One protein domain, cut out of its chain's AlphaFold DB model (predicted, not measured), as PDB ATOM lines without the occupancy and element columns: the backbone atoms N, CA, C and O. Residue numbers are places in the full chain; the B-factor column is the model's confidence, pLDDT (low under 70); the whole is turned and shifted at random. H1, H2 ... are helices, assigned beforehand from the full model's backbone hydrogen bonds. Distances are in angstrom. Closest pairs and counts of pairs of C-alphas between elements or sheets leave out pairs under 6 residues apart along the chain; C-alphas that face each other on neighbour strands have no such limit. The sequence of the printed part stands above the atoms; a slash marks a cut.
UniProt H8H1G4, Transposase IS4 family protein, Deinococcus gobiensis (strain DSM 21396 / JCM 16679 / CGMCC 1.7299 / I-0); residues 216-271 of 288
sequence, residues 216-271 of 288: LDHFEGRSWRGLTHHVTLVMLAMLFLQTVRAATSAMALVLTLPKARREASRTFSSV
ATOM      1  N   LEU A 216     -33.569 -49.790  -7.337       95.00
ATOM      2  CA  LEU A 216     -32.723 -48.967  -6.460       95.00
ATOM      3  C   LEU A 216     -31.494 -49.738  -5.945       95.00
ATOM      4  O   LEU A 216     -30.430 -49.150  -5.778       95.00
ATOM      5  N   ASP A 217     -31.638 -51.040  -5.722       94.94
ATOM      6  CA  ASP A 217     -30.615 -51.977  -5.255       94.94
ATOM      7  C   ASP A 217     -29.925 -52.779  -6.374       94.94
ATOM      8  O   ASP A 217     -29.124 -53.655  -6.076       94.94
ATOM      9  N   HIS A 218     -30.160 -52.453  -7.650       95.06
ATOM     10  CA  HIS A 218     -29.506 -53.102  -8.799       95.06
ATOM     11  C   HIS A 218     -28.180 -52.434  -9.215       95.06
ATOM     12  O   HIS A 218     -27.599 -52.782 -10.241       95.06
ATOM     13  N   PHE A 219     -27.708 -51.422  -8.484       94.25
ATOM     14  CA  PHE A 219     -26.453 -50.754  -8.825       94.25
ATOM     15  C   PHE A 219     -25.243 -51.609  -8.425       94.25
ATOM     16  O   PHE A 219     -24.957 -51.767  -7.242       94.25
ATOM     17  N   GLU A 220     -24.498 -52.094  -9.418       94.00
ATOM     18  CA  GLU A 220     -23.297 -52.931  -9.232       94.00
ATOM     19  C   GLU A 220     -21.976 -52.174  -9.468       94.00
ATOM     20  O   GLU A 220     -20.881 -52.739  -9.390       94.00
ATOM     21  N   GLY A 221     -22.054 -50.875  -9.773       92.56
ATOM     22  CA  GLY A 221     -20.876 -50.033  -9.958       92.56
ATOM     23  C   GLY A 221     -20.155 -49.723  -8.643       92.56
ATOM     24  O   GLY A 221     -20.681 -49.907  -7.547       92.56
ATOM     25  N   ARG A 222     -18.932 -49.196  -8.751       91.62
ATOM     26  CA  ARG A 222     -18.102 -48.817  -7.590       91.62
ATOM     27  C   ARG A 222     -17.814 -47.319  -7.483       91.62
ATOM     28  O   ARG A 222     -17.202 -46.894  -6.511       91.62
ATOM     29  N   SER A 223     -18.264 -46.515  -8.449       94.31
ATOM     30  CA  SER A 223     -18.035 -45.070  -8.439       94.31
ATOM     31  C   SER A 223     -19.170 -44.310  -7.752       94.31
ATOM     32  O   SER A 223     -20.356 -44.556  -7.991       94.31
ATOM     33  N   TRP A 224     -18.802 -43.318  -6.947       94.12
ATOM     34  CA  TRP A 224     -19.708 -42.390  -6.278       94.12
ATOM     35  C   TRP A 224     -20.619 -41.668  -7.271       94.12
ATOM     36  O   TRP A 224     -21.830 -41.555  -7.061       94.12
ATOM     37  N   ARG A 225     -20.051 -41.213  -8.394       94.38
ATOM     38  CA  ARG A 225     -20.808 -40.566  -9.470       94.38
ATOM     39  C   ARG A 225     -21.834 -41.515 -10.086       94.38
ATOM     40  O   ARG A 225     -22.974 -41.108 -10.289       94.38
ATOM     41  N   GLY A 226     -21.449 -42.768 -10.343       95.06
ATOM     42  CA  GLY A 226     -22.355 -43.794 -10.858       95.06
ATOM     43  C   GLY A 226     -23.521 -44.048  -9.907       95.06
ATOM     44  O   GLY A 226     -24.674 -43.987 -10.332       95.06
ATOM     45  N   LEU A 227     -23.233 -44.224  -8.612       94.62
ATOM     46  CA  LEU A 227     -24.256 -44.425  -7.583       94.62
ATOM     47  C   LEU A 227     -25.199 -43.220  -7.503       94.62
ATOM     48  O   LEU A 227     -26.418 -43.373  -7.486       94.62
ATOM     49  N   THR A 228     -24.639 -42.010  -7.499       93.69
ATOM     50  CA  THR A 228     -25.417 -40.767  -7.425       93.69
ATOM     51  C   THR A 228     -26.340 -40.614  -8.631       93.69
ATOM     52  O   THR A 228     -27.512 -40.273  -8.461       93.69
ATOM     53  N   HIS A 229     -25.852 -40.889  -9.844       94.50
ATOM     54  CA  HIS A 229     -26.676 -40.867 -11.053       94.50
ATOM     55  C   HIS A 229     -27.796 -41.909 -10.986       94.50
ATOM     56  O   HIS A 229     -28.950 -41.561 -11.227       94.50
ATOM     57  N   HIS A 230     -27.474 -43.152 -10.612       95.88
ATOM     58  CA  HIS A 230     -28.452 -44.235 -10.489       95.88
ATOM     59  C   HIS A 230     -29.580 -43.869  -9.529       95.88
ATOM     60  O   HIS A 230     -30.747 -43.845  -9.911       95.88
ATOM     61  N   VAL A 231     -29.229 -43.487  -8.299       95.12
ATOM     62  CA  VAL A 231     -30.213 -43.112  -7.279       95.12
ATOM     63  C   VAL A 231     -31.038 -41.905  -7.735       95.12
ATOM     64  O   VAL A 231     -32.253 -41.899  -7.565       95.12
ATOM     65  N   THR A 232     -30.416 -40.904  -8.367       94.75
ATOM     66  CA  THR A 232     -31.138 -39.731  -8.887       94.75
ATOM     67  C   THR A 232     -32.159 -40.127  -9.954       94.75
ATOM     68  O   THR A 232     -33.307 -39.690  -9.884       94.75
ATOM     69  N   LEU A 233     -31.783 -40.982 -10.910       95.12
ATOM     70  CA  LEU A 233     -32.688 -41.470 -11.956       95.12
ATOM     71  C   LEU A 233     -33.838 -42.299 -11.376       95.12
ATOM     72  O   LEU A 233     -34.984 -42.101 -11.775       95.12
ATOM     73  N   VAL A 234     -33.561 -43.158 -10.392       95.44
ATOM     74  CA  VAL A 234     -34.599 -43.919  -9.681       95.44
ATOM     75  C   VAL A 234     -35.583 -42.981  -8.980       95.44
ATOM     76  O   VAL A 234     -36.793 -43.158  -9.110       95.44
ATOM     77  N   MET A 235     -35.102 -41.944  -8.284       94.19
ATOM     78  CA  MET A 235     -35.975 -40.972  -7.613       94.19
ATOM     79  C   MET A 235     -36.801 -40.143  -8.609       94.19
ATOM     80  O   MET A 235     -37.975 -39.877  -8.351       94.19
ATOM     81  N   LEU A 236     -36.231 -39.778  -9.765       94.25
ATOM     82  CA  LEU A 236     -36.957 -39.099 -10.847       94.25
ATOM     83  C   LEU A 236     -38.044 -39.995 -11.456       94.25
ATOM     84  O   LEU A 236     -39.182 -39.554 -11.619       94.25
ATOM     85  N   ALA A 237     -37.726 -41.260 -11.740       93.75
ATOM     86  CA  ALA A 237     -38.697 -42.236 -12.231       93.75
ATOM     87  C   ALA A 237     -39.816 -42.470 -11.206       93.75
ATOM     88  O   ALA A 237     -40.995 -42.504 -11.562       93.75
ATOM     89  N   MET A 238     -39.467 -42.555  -9.921       92.12
ATOM     90  CA  MET A 238     -40.434 -42.672  -8.835       92.12
ATOM     91  C   MET A 238     -41.376 -41.465  -8.794       92.12
ATOM     92  O   MET A 238     -42.592 -41.643  -8.723       92.12
ATOM     93  N   LEU A 239     -40.838 -40.245  -8.882       91.94
ATOM     94  CA  LEU A 239     -41.629 -39.014  -8.919       91.94
ATOM     95  C   LEU A 239     -42.590 -38.996 -10.116       91.94
ATOM     96  O   LEU A 239     -43.775 -38.704  -9.943       91.94
ATOM     97  N   PHE A 240     -42.107 -39.355 -11.307       91.19
ATOM     98  CA  PHE A 240     -42.938 -39.463 -12.506       91.19
ATOM     99  C   PHE A 240     -44.097 -40.445 -12.295       91.19
ATOM    100  O   PHE A 240     -45.261 -40.081 -12.469       91.19
ATOM    101  N   LEU A 241     -43.808 -41.667 -11.836       90.38
ATOM    102  CA  LEU A 241     -44.836 -42.687 -11.624       90.38
ATOM    103  C   LEU A 241     -45.843 -42.287 -10.543       90.38
ATOM    104  O   LEU A 241     -47.036 -42.545 -10.693       90.38
ATOM    105  N   GLN A 242     -45.398 -41.637  -9.467       87.50
ATOM    106  CA  GLN A 242     -46.311 -41.128  -8.441       87.50
ATOM    107  C   GLN A 242     -47.198 -40.000  -8.976       87.50
ATOM    108  O   GLN A 242     -48.381 -39.958  -8.647       87.50
ATOM    109  N   THR A 243     -46.672 -39.146  -9.855       87.62
ATOM    110  CA  THR A 243     -47.447 -38.085 -10.515       87.62
ATOM    111  C   THR A 243     -48.533 -38.676 -11.418       87.62
ATOM    112  O   THR A 243     -49.697 -38.291 -11.315       87.62
ATOM    113  N   VAL A 244     -48.191 -39.683 -12.231       85.06
ATOM    114  CA  VAL A 244     -49.159 -40.407 -13.080       85.06
ATOM    115  C   VAL A 244     -50.248 -41.076 -12.234       85.06
ATOM    116  O   VAL A 244     -51.437 -40.993 -12.551       85.06
ATOM    117  N   ARG A 245     -49.871 -41.716 -11.121       83.44
ATOM    118  CA  ARG A 245     -50.831 -42.333 -10.189       83.44
ATOM    119  C   ARG A 245     -51.751 -41.322  -9.521       83.44
ATOM    120  O   ARG A 245     -52.931 -41.614  -9.337       83.44
ATOM    121  N   ALA A 246     -51.227 -40.167  -9.123       81.31
ATOM    122  CA  ALA A 246     -52.017 -39.114  -8.498       81.31
ATOM    123  C   ALA A 246     -53.048 -38.533  -9.477       81.31
ATOM    124  O   ALA A 246     -54.225 -38.435  -9.130       81.31
ATOM    125  N   ALA A 247     -52.634 -38.245 -10.715       79.19
ATOM    126  CA  ALA A 247     -53.518 -37.739 -11.765       79.19
ATOM    127  C   ALA A 247     -54.655 -38.721 -12.097       79.19
ATOM    128  O   ALA A 247     -55.803 -38.322 -12.255       79.19
ATOM    129  N   THR A 248     -54.363 -40.021 -12.130       69.75
ATOM    130  CA  THR A 248     -55.367 -41.058 -12.431       69.75
ATOM    131  C   THR A 248     -56.278 -41.385 -11.249       69.75
ATOM    132  O   THR A 248     -57.462 -41.656 -11.445       69.75
ATOM    133  N   SER A 249     -55.775 -41.277 -10.016       60.19
ATOM    134  CA  SER A 249     -56.594 -41.429  -8.805       60.19
ATOM    135  C   SER A 249     -57.643 -40.315  -8.684       60.19
ATOM    136  O   SER A 249     -58.746 -40.572  -8.208       60.19
ATOM    137  N   ALA A 250     -57.337 -39.103  -9.166       61.03
ATOM    138  CA  ALA A 250     -58.307 -38.011  -9.289       61.03
ATOM    139  C   ALA A 250     -59.407 -38.301 -10.335       61.03
ATOM    140  O   ALA A 250     -60.509 -37.776 -10.224       61.03
ATOM    141  N   MET A 251     -59.140 -39.191 -11.296       58.09
ATOM    142  CA  MET A 251     -60.085 -39.664 -12.320       58.09
ATOM    143  C   MET A 251     -60.806 -40.968 -11.920       58.09
ATOM    144  O   MET A 251     -61.261 -41.715 -12.782       58.09
ATOM    145  N   ALA A 252     -60.885 -41.274 -10.618       53.34
ATOM    146  CA  ALA A 252     -61.490 -42.488 -10.050       53.34
ATOM    147  C   ALA A 252     -60.837 -43.831 -10.458       53.34
ATOM    148  O   ALA A 252     -61.371 -44.897 -10.142       53.34
ATOM    149  N   LEU A 253     -59.648 -43.817 -11.077       57.53
ATOM    150  CA  LEU A 253     -58.878 -45.022 -11.391       57.53
ATOM    151  C   LEU A 253     -57.722 -45.183 -10.390       57.53
ATOM    152  O   LEU A 253     -56.692 -44.517 -10.484       57.53
ATOM    153  N   VAL A 254     -57.856 -46.082  -9.409       59.84
ATOM    154  CA  VAL A 254     -56.775 -46.331  -8.436       59.84
ATOM    155  C   VAL A 254     -55.685 -47.196  -9.077       59.84
ATOM    156  O   VAL A 254     -55.742 -48.430  -9.076       59.84
ATOM    157  N   LEU A 255     -54.666 -46.545  -9.637       72.00
ATOM    158  CA  LEU A 255     -53.491 -47.204 -10.203       72.00
ATOM    159  C   LEU A 255     -52.453 -47.529  -9.117       72.00
ATOM    160  O   LEU A 255     -51.969 -46.669  -8.373       72.00
ATOM    161  N   THR A 256     -52.070 -48.803  -9.038       82.38
ATOM    162  CA  THR A 256     -50.906 -49.231  -8.252       82.38
ATOM    163  C   THR A 256     -49.618 -48.850  -8.987       82.38
ATOM    164  O   THR A 256     -49.615 -48.748 -10.215       82.38
ATOM    165  N   LEU A 257     -48.506 -48.664  -8.263       82.56
ATOM    166  CA  LEU A 257     -47.211 -48.359  -8.892       82.56
ATOM    167  C   LEU A 257     -46.784 -49.392  -9.947       82.56
ATOM    168  O   LEU A 257     -46.420 -48.963 -11.039       82.56
ATOM    169  N   PRO A 258     -46.928 -50.714  -9.719       84.19
ATOM    170  CA  PRO A 258     -46.578 -51.703 -10.737       84.19
ATOM    171  C   PRO A 258     -47.421 -51.566 -12.013       84.19
ATOM    172  O   PRO A 258     -46.920 -51.759 -13.117       84.19
ATOM    173  N   LYS A 259     -48.710 -51.210 -11.890       84.25
ATOM    174  CA  LYS A 259     -49.575 -50.968 -13.056       84.25
ATOM    175  C   LYS A 259     -49.170 -49.693 -13.797       84.25
ATOM    176  O   LYS A 259     -49.049 -49.736 -15.014       84.25
ATOM    177  N   ALA A 260     -48.917 -48.600 -13.074       83.75
ATOM    178  CA  ALA A 260     -48.450 -47.347 -13.667       83.75
ATOM    179  C   ALA A 260     -47.105 -47.532 -14.388       83.75
ATOM    180  O   ALA A 260     -46.949 -47.067 -15.513       83.75
ATOM    181  N   ARG A 261     -46.167 -48.279 -13.786       85.44
ATOM    182  CA  ARG A 261     -44.892 -48.637 -14.417       85.44
ATOM    183  C   ARG A 261     -45.113 -49.422 -15.702       85.44
ATOM    184  O   ARG A 261     -44.576 -49.035 -16.728       85.44
ATOM    185  N   ARG A 262     -45.927 -50.485 -15.666       84.69
ATOM    186  CA  ARG A 262     -46.227 -51.291 -16.862       84.69
ATOM    187  C   ARG A 262     -46.821 -50.455 -17.990       84.69
ATOM    188  O   ARG A 262     -46.424 -50.640 -19.133       84.69
ATOM    189  N   GLU A 263     -47.738 -49.548 -17.675       83.38
ATOM    190  CA  GLU A 263     -48.368 -48.695 -18.684       83.38
ATOM    191  C   GLU A 263     -47.391 -47.674 -19.275       83.38
ATOM    192  O   GLU A 263     -47.305 -47.520 -20.494       83.38
ATOM    193  N   ALA A 264     -46.573 -47.049 -18.425       83.00
ATOM    194  CA  ALA A 264     -45.495 -46.178 -18.870       83.00
ATOM    195  C   ALA A 264     -44.497 -46.941 -19.756       83.00
ATOM    196  O   ALA A 264     -44.182 -46.483 -20.849       83.00
ATOM    197  N   SER A 265     -44.047 -48.130 -19.340       82.62
ATOM    198  CA  SER A 265     -43.136 -48.973 -20.124       82.62
ATOM    199  C   SER A 265     -43.731 -49.377 -21.472       82.62
ATOM    200  O   SER A 265     -43.029 -49.299 -22.473       82.62
ATOM    201  N   ARG A 266     -45.018 -49.751 -21.527       81.81
ATOM    202  CA  ARG A 266     -45.724 -50.032 -22.791       81.81
ATOM    203  C   ARG A 266     -45.722 -48.814 -23.705       81.81
ATOM    204  O   ARG A 266     -45.296 -48.919 -24.852       81.81
ATOM    205  N   THR A 267     -46.110 -47.659 -23.171       80.31
ATOM    206  CA  THR A 267     -46.123 -46.395 -23.915       80.31
ATOM    207  C   THR A 267     -44.730 -46.082 -24.454       80.31
ATOM    208  O   THR A 267     -44.561 -45.955 -25.661       80.31
ATOM    209  N   PHE A 268     -43.699 -46.068 -23.607       79.62
ATOM    210  CA  PHE A 268     -42.328 -45.785 -24.036       79.62
ATOM    211  C   PHE A 268     -41.772 -46.819 -25.018       79.62
ATOM    212  O   PHE A 268     -41.055 -46.437 -25.933       79.62
ATOM    213  N   SER A 269     -42.137 -48.099 -24.895       74.94
ATOM    214  CA  SER A 269     -41.738 -49.130 -25.866       74.94
ATOM    215  C   SER A 269     -42.384 -48.937 -27.242       74.94
ATOM    216  O   SER A 269     -41.799 -49.317 -28.252       74.94
ATOM    217  N   SER A 270     -43.564 -48.307 -27.294       69.38
ATOM    218  CA  SER A 270     -44.228 -47.932 -28.548       69.38
ATOM    219  C   SER A 270     -43.698 -46.619 -29.136       69.38
ATOM    220  O   SER A 270     -43.774 -46.407 -30.347       69.38
ATOM    221  N   VAL A 271     -43.102 -45.754 -28.306       68.56
ATOM    222  CA  VAL A 271     -42.421 -44.538 -28.760       68.56
ATOM    223  C   VAL A 271     -41.051 -44.923 -29.313       68.56
ATOM    224  O   VAL A 271     -40.040 -44.930 -28.612       68.56
TER     225      VAL A 271
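AT A GLANCE: This is residues 216 to 271 of the 288 residues of the protein "Transposase IS4 family protein" of Deinococcus gobiensis (strain DSM 21396 / JCM 16679 / CGMCC 1.7299 / I-0) (UniProt H8H1G4). One long helix, H1, makes the length of this domain, and a shorter helix, H2, stands off from its side past the middle, like the stem of a lopsided T. The stretch before H1, residues 216 to 223, and the link after it, residues 251 to 256, both double back beside H1, while residues 265 to 271 stick out free. There are 56 residues printed, with two named helices in the order H1, H2 and no named strand; the class is all helix. The whole is loose, with a radius of gyration of the C-alphas of 13.9 A, and elongated, spanning 44 by 23 by 15 A.

HOW THE PARTS SIT: Start from H1, residues 224 to 250, and look at its residues 241 to 245, with which alone it touches H2, residues 257 to 270. H2 touches H1 with residues 257 to 261 alone. The closest C-alphas of the two helices are those of Leu 241 and Ala 260, 6.2 A apart. Their lines stand about perpendicular, at 79 degrees. In H1 and H2 every O i to N i+4 pair is within hydrogen-bond range.

IN THESE COORDINATES: Find C-alpha 224 at (-19.708, -42.390, -6.278); from there H1 runs 39.0 A to C-alpha 250 at (-58.307, -38.011, -9.289). H2 begins at C-alpha 257 and ends 19.9 A away at C-alpha 270, at (-44.228, -47.932, -28.548).

THE WHOLE: Look to Arg 222 and Ala 252 for the two C-alphas farthest apart, 43.9 A. The printed part has no cut, and the link from H1 to H2, six residues, is short. The mean pLDDT of the printed part is 84.4; look for values under 70 at residues 248 to 254 and 270 to 271.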